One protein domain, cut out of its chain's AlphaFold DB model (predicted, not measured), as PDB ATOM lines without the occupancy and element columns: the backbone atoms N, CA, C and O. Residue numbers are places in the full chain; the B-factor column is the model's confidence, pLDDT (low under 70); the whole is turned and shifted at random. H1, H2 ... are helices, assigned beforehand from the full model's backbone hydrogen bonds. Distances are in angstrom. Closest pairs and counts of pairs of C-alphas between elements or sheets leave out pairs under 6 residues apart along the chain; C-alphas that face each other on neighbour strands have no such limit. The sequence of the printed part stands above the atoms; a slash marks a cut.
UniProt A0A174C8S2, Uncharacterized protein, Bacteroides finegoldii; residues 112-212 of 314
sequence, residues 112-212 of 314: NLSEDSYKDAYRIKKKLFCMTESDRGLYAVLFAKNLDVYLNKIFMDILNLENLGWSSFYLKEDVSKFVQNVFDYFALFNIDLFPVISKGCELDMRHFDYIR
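What this domain is: This is residues 112 to 212 of the 314 residues of an uncharacterized protein of Bacteroides finegoldii (UniProt A0A174C8S2). Three helices, H1, H2 and H3, lie side by side with their lines at small angles and their centres in a triangle; H2, by far the longest, runs opposite to the other two. The short H4 packs on residues 140 to 148 of H2, and residues 160 to 165, of which 160 to 163 belong to H2, stick out at one end of the whole. The printed part has 101 residues with four named helices, H1 to H4 in order, and no named strand; its class is all helix. It is compact, with a radius of gyration of the C-alphas of 14.2 A, and elongated, spanning 47 by 31 by 18 A.

Where its parts are: H1 is residues 114 to 129, beginning at C-alpha 114 (-17.837, 33.917, 7.296) and 23.6 A long. H2 is residues 133 to 163, 44.1 A long, ending at C-alpha 163 (-14.548, 34.316, 31.618). H3 is residues 169 to 187, 26.5 A long. H4 is residues 193 to 198, ending at C-alpha 198 (-6.571, 12.760, 17.013).

How they stand to each other: H1 and H3 touch, running the same way at a shallow tilt of 20 degrees; their closest C-alphas, Ser 117 and Phe 178, are 5.1 A apart. H2 is close to but not clearly touching H1, the closest C-alphas being Leu 128 and Arg 136 at 6.2 A, and likewise H3, with Ala 140 and Phe 186 at 7.7 A. H2 and H4 touch at a steep tilt of 57 degrees, the closest C-alphas being Ala 144 and Ile 197 at 4.9 A. H3 and H4 only just touch, only at the corner, with 3 pairs of C-alphas within 8 A, the closest Phe 183 and Leu 193 at 6.4 A. H1 and H4 are apart. In H2, H3 and H4 every O i to N i+4 pair is within hydrogen-bond range; in H1, 9 of 12 are.

The domain as a whole: The C-alphas farthest apart, of Thr 132 and Gly 165, are 47.1 A apart. The printed part has no cut, and its three links between helices are tight; residues 199 to 212 hold no named element. Confidence is low, under 70, at residues 114 to 117, 200 and 204 to 207.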
ATOM      1  N   ASN A 112     -16.505  38.634  11.511       70.44
ATOM      2  CA  ASN A 112     -16.838  38.903  10.112       70.44
ATOM      3  C   ASN A 112     -16.116  37.926   9.170       70.44
ATOM      4  O   ASN A 112     -15.877  38.241   8.006       70.44
ATOM      5  N   LEU A 113     -15.739  36.756   9.687       74.94
ATOM      6  CA  LEU A 113     -14.902  35.796   8.979       74.94
ATOM      7  C   LEU A 113     -15.695  34.914   8.016       74.94
ATOM      8  O   LEU A 113     -15.072  34.266   7.187       74.94
ATOM      9  N   SER A 114     -17.026  34.855   8.091       63.88
ATOM     10  CA  SER A 114     -17.837  33.917   7.296       63.88
ATOM     11  C   SER A 114     -17.528  33.905   5.784       63.88
ATOM     12  O   SER A 114     -17.322  32.834   5.215       63.88
ATOM     13  N   GLU A 115     -17.421  35.069   5.131       64.38
ATOM     14  CA  GLU A 115     -17.107  35.153   3.691       64.38
ATOM     15  C   GLU A 115     -15.630  34.822   3.387       64.38
ATOM     16  O   GLU A 115     -15.293  34.228   2.358       64.38
ATOM     17  N   ASP A 116     -14.742  35.176   4.311       66.62
ATOM     18  CA  ASP A 116     -13.301  34.960   4.204       66.62
ATOM     19  C   ASP A 116     -12.898  33.508   4.487       66.62
ATOM     20  O   ASP A 116     -11.981  32.990   3.854       66.62
ATOM     21  N   SER A 117     -13.627  32.826   5.370       69.06
ATOM     22  CA  SER A 117     -13.390  31.439   5.784       69.06
ATOM     23  C   SER A 117     -13.429  30.497   4.586       69.06
ATOM     24  O   SER A 117     -12.578  29.620   4.453       69.06
ATOM     25  N   TYR A 118     -14.376  30.714   3.668       73.56
ATOM     26  CA  TYR A 118     -14.465  29.941   2.432       73.56
ATOM     27  C   TYR A 118     -13.268  30.201   1.507       73.56
ATOM     28  O   TYR A 118     -12.654  29.259   1.002       73.56
ATOM     29  N   LYS A 119     -12.902  31.476   1.300       78.00
ATOM     30  CA  LYS A 119     -11.784  31.874   0.426       78.00
ATOM     31  C   LYS A 119     -10.444  31.361   0.955       78.00
ATOM     32  O   LYS A 119      -9.625  30.884   0.169       78.00
ATOM     33  N   ASP A 120     -10.231  31.443   2.262       81.81
ATOM     34  CA  ASP A 120      -8.994  31.016   2.909       81.81
ATOM     35  C   ASP A 120      -8.889  29.487   2.933       81.81
ATOM     36  O   ASP A 120      -7.861  28.944   2.524       81.81
ATOM     37  N   ALA A 121      -9.974  28.773   3.255       83.88
ATOM     38  CA  ALA A 121     -10.000  27.315   3.135       83.88
ATOM     39  C   ALA A 121      -9.778  26.857   1.679       83.88
ATOM     40  O   ALA A 121      -9.086  25.874   1.419       83.88
ATOM     41  N   TYR A 122     -10.297  27.593   0.689       82.75
ATOM     42  CA  TYR A 122     -10.100  27.272  -0.729       82.75
ATOM     43  C   TYR A 122      -8.623  27.333  -1.167       82.75
ATOM     44  O   TYR A 122      -8.223  26.644  -2.110       82.75
ATOM     45  N   ARG A 123      -7.773  28.102  -0.472       86.81
ATOM     46  CA  ARG A 123      -6.317  28.096  -0.714       86.81
ATOM     47  C   ARG A 123      -5.694  26.748  -0.355       86.81
ATOM     48  O   ARG A 123      -4.830  26.278  -1.092       86.81
ATOM     49  N   ILE A 124      -6.186  26.098   0.700       90.12
ATOM     50  CA  ILE A 124      -5.765  24.747   1.103       90.12
ATOM     51  C   ILE A 124      -6.166  23.738   0.024       90.12
ATOM     52  O   ILE A 124      -5.326  22.964  -0.431       90.12
ATOM     53  N   LYS A 125      -7.402  23.822  -0.490       88.81
ATOM     54  CA  LYS A 125      -7.844  23.008  -1.635       88.81
ATOM     55  C   LYS A 125      -6.901  23.153  -2.831       88.81
ATOM     56  O   LYS A 125      -6.421  22.151  -3.356       88.81
ATOM     57  N   LYS A 126      -6.601  24.388  -3.252       85.94
ATOM     58  CA  LYS A 126      -5.667  24.658  -4.361       85.94
ATOM     59  C   LYS A 126      -4.292  24.039  -4.118       85.94
ATOM     60  O   LYS A 126      -3.730  23.442  -5.029       85.94
ATOM     61  N   LYS A 127      -3.770  24.158  -2.896       88.06
ATOM     62  CA  LYS A 127      -2.467  23.604  -2.522       88.06
ATOM     63  C   LYS A 127      -2.433  22.080  -2.662       88.06
ATOM     64  O   LYS A 127      -1.488  21.566  -3.250       88.06
ATOM     65  N   LEU A 128      -3.481  21.387  -2.208       86.25
ATOM     66  CA  LEU A 128      -3.622  19.932  -2.334       86.25
ATOM     67  C   LEU A 128      -3.675  19.464  -3.800       86.25
ATOM     68  O   LEU A 128      -3.056  18.456  -4.143       86.25
ATOM     69  N   PHE A 129      -4.348  20.213  -4.685       84.38
ATOM     70  CA  PHE A 129      -4.387  19.902  -6.124       84.38
ATOM     71  C   PHE A 129      -3.002  19.928  -6.783       84.38
ATOM     72  O   PHE A 129      -2.757  19.156  -7.703       84.38
ATOM     73  N   CYS A 130      -2.097  20.783  -6.306       88.25
ATOM     74  CA  CYS A 130      -0.747  20.924  -6.856       88.25
ATOM     75  C   CYS A 130       0.268  19.907  -6.302       88.25
ATOM     76  O   CYS A 130       1.445  19.999  -6.635       88.25
ATOM     77  N   MET A 131      -0.151  18.986  -5.432       86.62
ATOM     78  CA  MET A 131       0.722  18.002  -4.778       86.62
ATOM     79  C   MET A 131       0.541  16.602  -5.363       86.62
ATOM     80  O   MET A 131      -0.550  16.256  -5.827       86.62
ATOM     81  N   THR A 132       1.592  15.781  -5.282       85.06
ATOM     82  CA  THR A 132       1.498  14.332  -5.514       85.06
ATOM     83  C   THR A 132       0.748  13.649  -4.367       85.06
ATOM     84  O   THR A 132       0.565  14.231  -3.300       85.06
ATOM     85  N   GLU A 133       0.303  12.406  -4.554       77.62
ATOM     86  CA  GLU A 133      -0.396  11.657  -3.501       77.62
ATOM     87  C   GLU A 133       0.455  11.483  -2.231       77.62
ATOM     88  O   GLU A 133      -0.017  11.777  -1.131       77.62
ATOM     89  N   SER A 134       1.731  11.116  -2.393       78.81
ATOM     90  CA  SER A 134       2.689  11.001  -1.284       78.81
ATOM     91  C   SER A 134       2.865  12.331  -0.542       78.81
ATOM     92  O   SER A 134       2.817  12.377   0.689       78.81
ATOM     93  N   ASP A 135       3.002  13.439  -1.278       83.12
ATOM     94  CA  ASP A 135       3.171  14.767  -0.678       83.12
ATOM     95  C   ASP A 135       1.915  15.237   0.060       83.12
ATOM     96  O   ASP A 135       2.024  15.897   1.095       83.12
ATOM     97  N   ARG A 136       0.715  14.884  -0.426       89.38
ATOM     98  CA  ARG A 136      -0.545  15.210   0.263       89.38
ATOM     99  C   ARG A 136      -0.638  14.509   1.614       89.38
ATOM    100  O   ARG A 136      -1.086  15.136   2.571       89.38
ATOM    101  N   GLY A 137      -0.198  13.251   1.707       85.94
ATOM    102  CA  GLY A 137      -0.152  12.509   2.970       85.94
ATOM    103  C   GLY A 137       0.758  13.183   4.000       85.94
ATOM    104  O   GLY A 137       0.329  13.470   5.118       85.94
ATOM    105  N   LEU A 138       1.989  13.533   3.604       87.94
ATOM    106  CA  LEU A 138       2.921  14.261   4.473       87.94
ATOM    107  C   LEU A 138       2.381  15.648   4.858       87.94
ATOM    108  O   LEU A 138       2.465  16.061   6.018       87.94
ATOM    109  N   TYR A 139       1.793  16.359   3.895       91.25
ATOM    110  CA  TYR A 139       1.171  17.656   4.133       91.25
ATOM    111  C   TYR A 139       0.021  17.556   5.136       91.25
ATOM    112  O   TYR A 139      -0.054  18.397   6.025       91.25
ATOM    113  N   ALA A 140      -0.828  16.526   5.051       91.50
ATOM    114  CA  ALA A 140      -1.927  16.299   5.986       91.50
ATOM    115  C   ALA A 140      -1.443  16.134   7.430       91.50
ATOM    116  O   ALA A 140      -2.005  16.750   8.332       91.50
ATOM    117  N   VAL A 141      -0.365  15.372   7.645       89.00
ATOM    118  CA  VAL A 141       0.237  15.180   8.976       89.00
ATOM    119  C   VAL A 141       0.743  16.502   9.550       89.00
ATOM    120  O   VAL A 141       0.407  16.869  10.677       89.00
ATOM    121  N   LEU A 142       1.522  17.253   8.765       90.38
ATOM    122  CA  LEU A 142       2.030  18.558   9.194       90.38
ATOM    123  C   LEU A 142       0.888  19.550   9.436       90.38
ATOM    124  O   LEU A 142       0.934  20.340  10.381       90.38
ATOM    125  N   PHE A 143      -0.125  19.526   8.568       92.75
ATOM    126  CA  PHE A 143      -1.283  20.405   8.627       92.75
ATOM    127  C   PHE A 143      -2.115  20.147   9.875       92.75
ATOM    128  O   PHE A 143      -2.384  21.095  10.606       92.75
ATOM    129  N   ALA A 144      -2.456  18.888  10.153       90.81
ATOM    130  CA  ALA A 144      -3.226  18.495  11.327       90.81
ATOM    131  C   ALA A 144      -2.545  18.954  12.623       90.81
ATOM    132  O   ALA A 144      -3.177  19.619  13.439       90.81
ATOM    133  N   LYS A 145      -1.235  18.706  12.759       88.38
ATOM    134  CA  LYS A 145      -0.458  19.145  13.927       88.38
ATOM    135  C   LYS A 145      -0.502  20.663  14.118       88.38
ATOM    136  O   LYS A 145      -0.704  21.146  15.225       88.38
ATOM    137  N   ASN A 146      -0.302  21.428  13.045       90.88
ATOM    138  CA  ASN A 146      -0.331  22.886  13.142       90.88
ATOM    139  C   ASN A 146      -1.738  23.407  13.436       90.88
ATOM    140  O   ASN A 146      -1.881  24.304  14.265       90.88
ATOM    141  N   LEU A 147      -2.761  22.866  12.767       91.88
ATOM    142  CA  LEU A 147      -4.153  23.232  13.005       91.88
ATOM    143  C   LEU A 147      -4.494  23.065  14.485       91.88
ATOM    144  O   LEU A 147      -5.003  24.006  15.084       91.88
ATOM    145  N   ASP A 148      -4.132  21.927  15.070       90.44
ATOM    146  CA  ASP A 148      -4.419  21.622  16.465       90.44
ATOM    147  C   ASP A 148      -3.763  22.595  17.450       90.44
ATOM    148  O   ASP A 148      -4.451  23.248  18.237       90.44
ATOM    149  N   VAL A 149      -2.452  22.812  17.315       89.06
ATOM    150  CA  VAL A 149      -1.702  23.766  18.150       89.06
ATOM    151  C   VAL A 149      -2.285  25.181  18.057       89.06
ATOM    152  O   VAL A 149      -2.331  25.918  19.047       89.06
ATOM    153  N   TYR A 150      -2.712  25.604  16.865       90.06
ATOM    154  CA  TYR A 150      -3.271  26.940  16.673       90.06
ATOM    155  C   TYR A 150      -4.694  27.074  17.202       90.06
ATOM    156  O   TYR A 150      -4.999  28.092  17.828       90.06
ATOM    157  N   LEU A 151      -5.546  26.073  16.974       90.62
ATOM    158  CA  LEU A 151      -6.896  26.058  17.521       90.62
ATOM    159  C   LEU A 151      -6.852  26.022  19.045       90.62
ATOM    160  O   LEU A 151      -7.569  26.802  19.661       90.62
ATOM    161  N   ASN A 152      -5.955  25.243  19.655       88.44
ATOM    162  CA  ASN A 152      -5.790  25.212  21.108       88.44
ATOM    163  C   ASN A 152      -5.513  26.608  21.681       88.44
ATOM    164  O   ASN A 152      -6.220  27.072  22.572       88.44
ATOM    165  N   LYS A 153      -4.571  27.348  21.087       89.38
ATOM    166  CA  LYS A 153      -4.286  28.737  21.493       89.38
ATOM    167  C   LYS A 153      -5.500  29.655  21.324       89.38
ATOM    168  O   LYS A 153      -5.840  30.385  22.248       89.38
ATOM    169  N   ILE A 154      -6.175  29.581  20.177       90.62
ATOM    170  CA  ILE A 154      -7.375  30.382  19.893       90.62
ATOM    171  C   ILE A 154      -8.486  30.088  20.903       90.62
ATOM    172  O   ILE A 154      -9.107  31.016  21.412       90.62
ATOM    173  N   PHE A 155      -8.750  28.818  21.208       90.12
ATOM    174  CA  PHE A 155      -9.807  28.438  22.140       90.12
ATOM    175  C   PHE A 155      -9.480  28.826  23.579       90.12
ATOM    176  O   PHE A 155     -10.388  29.250  24.288       90.12
ATOM    177  N   MET A 156      -8.209  28.784  23.985       89.94
ATOM    178  CA  MET A 156      -7.778  29.318  25.282       89.94
ATOM    179  C   MET A 156      -7.988  30.835  25.368       89.94
ATOM    180  O   MET A 156      -8.529  31.331  26.356       89.94
ATOM    181  N   ASP A 157      -7.649  31.579  24.313       92.00
ATOM    182  CA  ASP A 157      -7.899  33.022  24.258       92.00
ATOM    183  C   ASP A 157      -9.399  33.355  24.275       92.00
ATOM    184  O   ASP A 157      -9.822  34.311  24.930       92.00
ATOM    185  N   ILE A 158     -10.210  32.555  23.577       91.50
ATOM    186  CA  ILE A 158     -11.667  32.674  23.584       91.50
ATOM    187  C   ILE A 158     -12.227  32.378  24.978       91.50
ATOM    188  O   ILE A 158     -13.064  33.140  25.452       91.50
ATOM    189  N   LEU A 159     -11.762  31.320  25.646       91.25
ATOM    190  CA  LEU A 159     -12.199  30.953  26.994       91.25
ATOM    191  C   LEU A 159     -11.910  32.078  27.994       91.25
ATOM    192  O   LEU A 159     -12.752  32.414  28.824       91.25
ATOM    193  N   ASN A 160     -10.749  32.719  27.879       92.50
ATOM    194  CA  ASN A 160     -10.405  33.883  28.690       92.50
ATOM    195  C   ASN A 160     -11.381  35.053  28.465       92.50
ATOM    196  O   ASN A 160     -11.833  35.666  29.431       92.50
ATOM    197  N   LEU A 161     -11.775  35.334  27.217       91.69
ATOM    198  CA  LEU A 161     -12.818  36.327  26.923       91.69
ATOM    199  C   LEU A 161     -14.193  35.900  27.469       91.69
ATOM    200  O   LEU A 161     -14.926  36.735  28.003       91.69
ATOM    201  N   GLU A 162     -14.535  34.613  27.391       91.44
ATOM    202  CA  GLU A 162     -15.767  34.060  27.972       91.44
ATOM    203  C   GLU A 162     -15.814  34.244  29.492       91.44
ATOM    204  O   GLU A 162     -16.840  34.677  30.021       91.44
ATOM    205  N   ASN A 163     -14.688  34.049  30.183       91.38
ATOM    206  CA  ASN A 163     -14.548  34.316  31.618       91.38
ATOM    207  C   ASN A 163     -14.736  35.807  31.967       91.38
ATOM    208  O   ASN A 163     -15.201  36.134  33.058       91.38
ATOM    209  N   LEU A 164     -14.450  36.720  31.032       90.62
ATOM    210  CA  LEU A 164     -14.740  38.160  31.149       90.62
ATOM    211  C   LEU A 164     -16.204  38.511  30.796       90.62
ATOM    212  O   LEU A 164     -16.610  39.682  30.801       90.62
ATOM    213  N   GLY A 165     -17.028  37.504  30.503       88.38
ATOM    214  CA  GLY A 165     -18.451  37.625  30.195       88.38
ATOM    215  C   GLY A 165     -18.761  37.833  28.714       88.38
ATOM    216  O   GLY A 165     -19.893  38.201  28.388       88.38
ATOM    217  N   TRP A 166     -17.790  37.633  27.818       89.25
ATOM    218  CA  TRP A 166     -18.017  37.720  26.381       89.25
ATOM    219  C   TRP A 166     -18.619  36.438  25.809       89.25
ATOM    220  O   TRP A 166     -18.246  35.325  26.141       89.25
ATOM    221  N   SER A 167     -19.554  36.592  24.885       86.12
ATOM    222  CA  SER A 167     -20.151  35.511  24.117       86.12
ATOM    223  C   SER A 167     -19.322  35.271  22.864       86.12
ATOM    224  O   SER A 167     -19.290  36.120  21.971       86.12
ATOM    225  N   SER A 168     -18.707  34.097  22.766       87.50
ATOM    226  CA  SER A 168     -17.845  33.717  21.641       87.50
ATOM    227  C   SER A 168     -18.569  33.058  20.464       87.50
ATOM    228  O   SER A 168     -17.940  32.779  19.447       87.50
ATOM    229  N   PHE A 169     -19.878  32.826  20.599       80.69
ATOM    230  CA  PHE A 169     -20.719  32.065  19.671       80.69
ATOM    231  C   PHE A 169     -20.384  32.283  18.185       80.69
ATOM    232  O   PHE A 169     -20.005  31.337  17.503       80.69
ATOM    233  N   TYR A 170     -20.442  33.528  17.701       78.62
ATOM    234  CA  TYR A 170     -20.206  33.841  16.286       78.62
ATOM    235  C   TYR A 170     -18.771  33.555  15.836       78.62
ATOM    236  O   TYR A 170     -18.554  33.075  14.726       78.62
ATOM    237  N   LEU A 171     -17.784  33.828  16.694       85.94
ATOM    238  CA  LEU A 171     -16.389  33.532  16.383       85.94
ATOM    239  C   LEU A 171     -16.150  32.017  16.333       85.94
ATOM    240  O   LEU A 171     -15.536  31.531  15.386       85.94
ATOM    241  N   LYS A 172     -16.676  31.264  17.310       86.06
ATOM    242  CA  LYS A 172     -16.597  29.793  17.322       86.06
ATOM    243  C   LYS A 172     -17.287  29.188  16.096       86.06
ATOM    244  O   LYS A 172     -16.760  28.237  15.523       86.06
ATOM    245  N   GLU A 173     -18.421  29.739  15.665       81.31
ATOM    246  CA  GLU A 173     -19.141  29.291  14.467       81.31
ATOM    247  C   GLU A 173     -18.318  29.503  13.189       81.31
ATOM    248  O   GLU A 173     -18.182  28.583  12.383       81.31
ATOM    249  N   ASP A 174     -17.720  30.684  13.009       84.69
ATOM    250  CA  ASP A 174     -16.884  30.966  11.839       84.69
ATOM    251  C   ASP A 174     -15.615  30.097  11.809       84.69
ATOM    252  O   ASP A 174     -15.267  29.544  10.762       84.69
ATOM    253  N   VAL A 175     -14.962  29.896  12.961       89.38
ATOM    254  CA  VAL A 175     -13.834  28.954  13.094       89.38
ATOM    255  C   VAL A 175     -14.274  27.530  12.749       89.38
ATOM    256  O   VAL A 175     -13.599  26.853  11.977       89.38
ATOM    257  N   SER A 176     -15.435  27.092  13.241       87.44
ATOM    258  CA  SER A 176     -15.987  25.762  12.944       87.44
ATOM    259  C   SER A 176     -16.265  25.579  11.451       87.44
ATOM    260  O   SER A 176     -15.923  24.543  10.890       87.44
ATOM    261  N   LYS A 177     -16.814  26.594  10.770       86.69
ATOM    262  CA  LYS A 177     -17.030  26.568   9.311       86.69
ATOM    263  C   LYS A 177     -15.719  26.462   8.539       86.69
ATOM    264  O   LYS A 177     -15.648  25.723   7.557       86.69
ATOM    265  N   PHE A 178     -14.682  27.186   8.958       91.44
ATOM    266  CA  PHE A 178     -13.355  27.049   8.361       91.44
ATOM    267  C   PHE A 178     -12.825  25.617   8.517       91.44
ATOM    268  O   PHE A 178     -12.433  25.011   7.520       91.44
ATOM    269  N   VAL A 179     -12.872  25.057   9.731       92.25
ATOM    270  CA  VAL A 179     -12.407  23.687  10.009       92.25
ATOM    271  C   VAL A 179     -13.209  22.655   9.212       92.25
ATOM    272  O   VAL A 179     -12.605  21.786   8.588       92.25
ATOM    273  N   GLN A 180     -14.535  22.791   9.133       91.00
ATOM    274  CA  GLN A 180     -15.386  21.927   8.309       91.00
ATOM    275  C   GLN A 180     -14.938  21.925   6.842       91.00
ATOM    276  O   GLN A 180     -14.671  20.868   6.275       91.00
ATOM    277  N   ASN A 181     -14.772  23.110   6.244       91.44
ATOM    278  CA  ASN A 181     -14.325  23.229   4.854       91.44
ATOM    279  C   ASN A 181     -12.955  22.575   4.635       91.44
ATOM    280  O   ASN A 181     -12.712  21.958   3.600       91.44
ATOM    281  N   VAL A 182     -12.046  22.710   5.601       94.12
ATOM    282  CA  VAL A 182     -10.732  22.064   5.558       94.12
ATOM    283  C   VAL A 182     -10.870  20.545   5.531       94.12
ATOM    284  O   VAL A 182     -10.301  19.912   4.641       94.12
ATOM    285  N   PHE A 183     -11.646  19.966   6.450       93.81
ATOM    286  CA  PHE A 183     -11.909  18.525   6.479       93.81
ATOM    287  C   PHE A 183     -12.499  18.039   5.153       93.81
ATOM    288  O   PHE A 183     -12.010  17.065   4.581       93.81
ATOM    289  N   ASP A 184     -13.472  18.767   4.606       91.06
ATOM    290  CA  ASP A 184     -14.088  18.441   3.319       91.06
ATOM    291  C   ASP A 184     -13.092  18.510   2.154       91.06
ATOM    292  O   ASP A 184     -13.123  17.674   1.250       91.06
ATOM    293  N   TYR A 185     -12.159  19.464   2.164       93.12
ATOM    294  CA  TYR A 185     -11.148  19.572   1.115       93.12
ATOM    295  C   TYR A 185     -10.089  18.480   1.169       93.12
ATOM    296  O   TYR A 185      -9.708  17.990   0.109       93.12
ATOM    297  N   PHE A 186      -9.645  18.056   2.352       94.38
ATOM    298  CA  PHE A 186      -8.800  16.862   2.467       94.38
ATOM    299  C   PHE A 186      -9.562  15.601   2.062       94.38
ATOM    300  O   PHE A 186      -9.017  14.746   1.354       94.38
ATOM    301  N   ALA A 187     -10.854  15.541   2.397       91.00
ATOM    302  CA  ALA A 187     -11.719  14.462   1.971       91.00
ATOM    303  C   ALA A 187     -11.741  14.337   0.443       91.00
ATOM    304  O   ALA A 187     -11.617  13.223  -0.044       91.00
ATOM    305  N   LEU A 188     -11.771  15.417  -0.348       88.06
ATOM    306  CA  LEU A 188     -11.705  15.322  -1.822       88.06
ATOM    307  C   LEU A 188     -10.527  14.483  -2.358       88.06
ATOM    308  O   LEU A 188     -10.635  13.927  -3.447       88.06
ATOM    309  N   PHE A 189      -9.442  14.343  -1.592       88.62
ATOM    310  CA  PHE A 189      -8.250  13.566  -1.950       88.62
ATOM    311  C   PHE A 189      -8.132  12.232  -1.198       88.62
ATOM    312  O   PHE A 189      -7.043  11.678  -1.118       88.62
ATOM    313  N   ASN A 190      -9.238  11.719  -0.646       86.69
ATOM    314  CA  ASN A 190      -9.294  10.482   0.148       86.69
ATOM    315  C   ASN A 190      -8.419  10.496   1.413       86.69
ATOM    316  O   ASN A 190      -8.026   9.445   1.904       86.69
ATOM    317  N   ILE A 191      -8.169  11.679   1.977       90.81
ATOM    318  CA  ILE A 191      -7.448  11.827   3.241       90.81
ATOM    319  C   ILE A 191      -8.447  12.102   4.362       90.81
ATOM    320  O   ILE A 191      -9.108  13.141   4.366       90.81
ATOM    321  N   ASP A 192      -8.534  11.178   5.318       90.75
ATOM    322  CA  ASP A 192      -9.280  11.379   6.558       90.75
ATOM    323  C   ASP A 192      -8.389  12.098   7.578       90.75
ATOM    324  O   ASP A 192      -7.440  11.522   8.111       90.75
ATOM    325  N   LEU A 193      -8.669  13.379   7.830       91.00
ATOM    326  CA  LEU A 193      -7.904  14.172   8.797       91.00
ATOM    327  C   LEU A 193      -8.186  13.791  10.250       91.00
ATOM    328  O   LEU A 193      -7.327  14.023  11.100       91.00
ATOM    329  N   PHE A 194      -9.355  13.221  10.553       89.69
ATOM    330  CA  PHE A 194      -9.747  12.908  11.927       89.69
ATOM    331  C   PHE A 194      -8.745  11.992  12.656       89.69
ATOM    332  O   PHE A 194      -8.260  12.385  13.722       89.69
ATOM    333  N   PRO A 195      -8.354  10.817  12.122       82.06
ATOM    334  CA  PRO A 195      -7.377   9.959  12.790       82.06
ATOM    335  C   PRO A 195      -5.984  10.600  12.860       82.06
ATOM    336  O   PRO A 195      -5.229  10.335  13.794       82.06
ATOM    337  N   VAL A 196      -5.642  11.463  11.897       84.06
ATOM    338  CA  VAL A 196      -4.346  12.155  11.850       84.06
ATOM    339  C   VAL A 196      -4.243  13.189  12.968       84.06
ATOM    340  O   VAL A 196      -3.224  13.234  13.651       84.06
ATOM    341  N   ILE A 197      -5.288  13.995  13.171       85.62
ATOM    342  CA  ILE A 197      -5.297  15.048  14.194       85.62
ATOM    343  C   ILE A 197      -5.514  14.483  15.600       85.62
ATOM    344  O   ILE A 197      -4.907  14.956  16.554       85.62
ATOM    345  N   SER A 198      -6.308  13.416  15.725       79.12
ATOM    346  CA  SER A 198      -6.571  12.760  17.013       79.12
ATOM    347  C   SER A 198      -5.310  12.121  17.603       79.12
ATOM    348  O   SER A 198      -5.161  12.024  18.823       79.12
ATOM    349  N   LYS A 199      -4.365  11.704  16.750       70.25
ATOM    350  CA  LYS A 199      -3.089  11.115  17.164       70.25
ATOM    351  C   LYS A 199      -2.128  12.207  17.652       70.25
ATOM    352  O   LYS A 199      -1.280  12.685  16.905       70.25
ATOM    353  N   GLY A 200      -2.246  12.560  18.931       62.94
ATOM    354  CA  GLY A 200      -1.436  13.605  19.572       62.94
ATOM    355  C   GLY A 200      -2.136  14.962  19.685       62.94
ATOM    356  O   GLY A 200      -1.451  15.977  19.732       62.94
ATOM    357  N   CYS A 201      -3.472  14.958  19.712       70.75
ATOM    358  CA  CYS A 201      -4.314  16.128  19.952       70.75
ATOM    359  C   CYS A 201      -3.974  16.778  21.305       70.75
ATOM    360  O   CYS A 201      -4.095  16.144  22.354       70.75
ATOM    361  N   GLU A 202      -3.555  18.040  21.274       71.94
ATOM    362  CA  GLU A 202      -3.343  18.906  22.435       71.94
ATOM    363  C   GLU A 202      -4.605  19.702  22.789       71.94
ATOM    364  O   GLU A 202      -4.748  20.158  23.925       71.94
ATOM    365  N   LEU A 203      -5.511  19.901  21.825       71.94
ATOM    366  CA  LEU A 203      -6.772  20.598  22.045       71.94
ATOM    367  C   LEU A 203      -7.686  19.777  22.965       71.94
ATOM    368  O   LEU A 203      -7.968  18.605  22.712       71.94
ATOM    369  N   ASP A 204      -8.170  20.411  24.034       65.88
ATOM    370  CA  ASP A 204      -9.122  19.793  24.956       65.88
ATOM    371  C   ASP A 204     -10.460  19.535  24.245       65.88
ATOM    372  O   ASP A 204     -11.222  20.463  23.947       65.88
ATOM    373  N   MET A 205     -10.752  18.252  24.011       63.16
ATOM    374  CA  MET A 205     -11.931  17.778  23.280       63.16
ATOM    375  C   MET A 205     -13.261  18.220  23.907       63.16
ATOM    376  O   MET A 205     -14.280  18.247  23.221       63.16
ATOM    377  N   ARG A 206     -13.271  18.638  25.182       60.84
ATOM    378  CA  ARG A 206     -14.468  19.199  25.834       60.84
ATOM    379  C   ARG A 206     -14.914  20.525  25.219       60.84
ATOM    380  O   ARG A 206     -16.089  20.872  25.303       60.84
ATOM    381  N   HIS A 207     -13.990  21.265  24.607       62.22
ATOM    382  CA  HIS A 207     -14.263  22.578  24.019       62.22
ATOM    383  C   HIS A 207     -14.449  22.518  22.501       62.22
ATOM    384  O   HIS A 207     -15.149  23.367  21.942       62.22
ATOM    385  N   PHE A 208     -13.830  21.538  21.834       71.00
ATOM    386  CA  PHE A 208     -13.869  21.400  20.383       71.00
ATOM    387  C   PHE A 208     -13.552  19.960  19.959       71.00
ATOM    388  O   PHE A 208     -12.432  19.486  20.121       71.00
ATOM    389  N   ASP A 209     -14.547  19.271  19.406       78.38
ATOM    390  CA  ASP A 209     -14.443  17.859  19.039       78.38
ATOM    391  C   ASP A 209     -14.303  17.696  17.519       78.38
ATOM    392  O   ASP A 209     -15.224  18.009  16.754       78.38
ATOM    393  N   TYR A 210     -13.146  17.187  17.082       82.44
ATOM    394  CA  TYR A 210     -12.846  16.999  15.665       82.44
ATOM    395  C   TYR A 210     -13.738  15.969  14.973       82.44
ATOM    396  O   TYR A 210     -13.896  16.045  13.751       82.44
ATOM    397  N   ILE A 211     -14.343  15.028  15.710       81.50
ATOM    398  CA  ILE A 211     -15.176  13.983  15.101       81.50
ATOM    399  C   ILE A 211     -16.372  14.582  14.359       81.50
ATOM    400  O   ILE A 211     -16.799  14.051  13.337       81.50
ATOM    401  N   ARG A 212     -16.861  15.739  14.823       81.81
ATOM    402  CA  ARG A 212     -18.004  16.452  14.242       81.81
ATOM    403  C   ARG A 212     -17.724  16.989  12.841       81.81
ATOM    404  O   ARG A 212     -18.671  17.217  12.097       81.81
TER     405      ARG A 212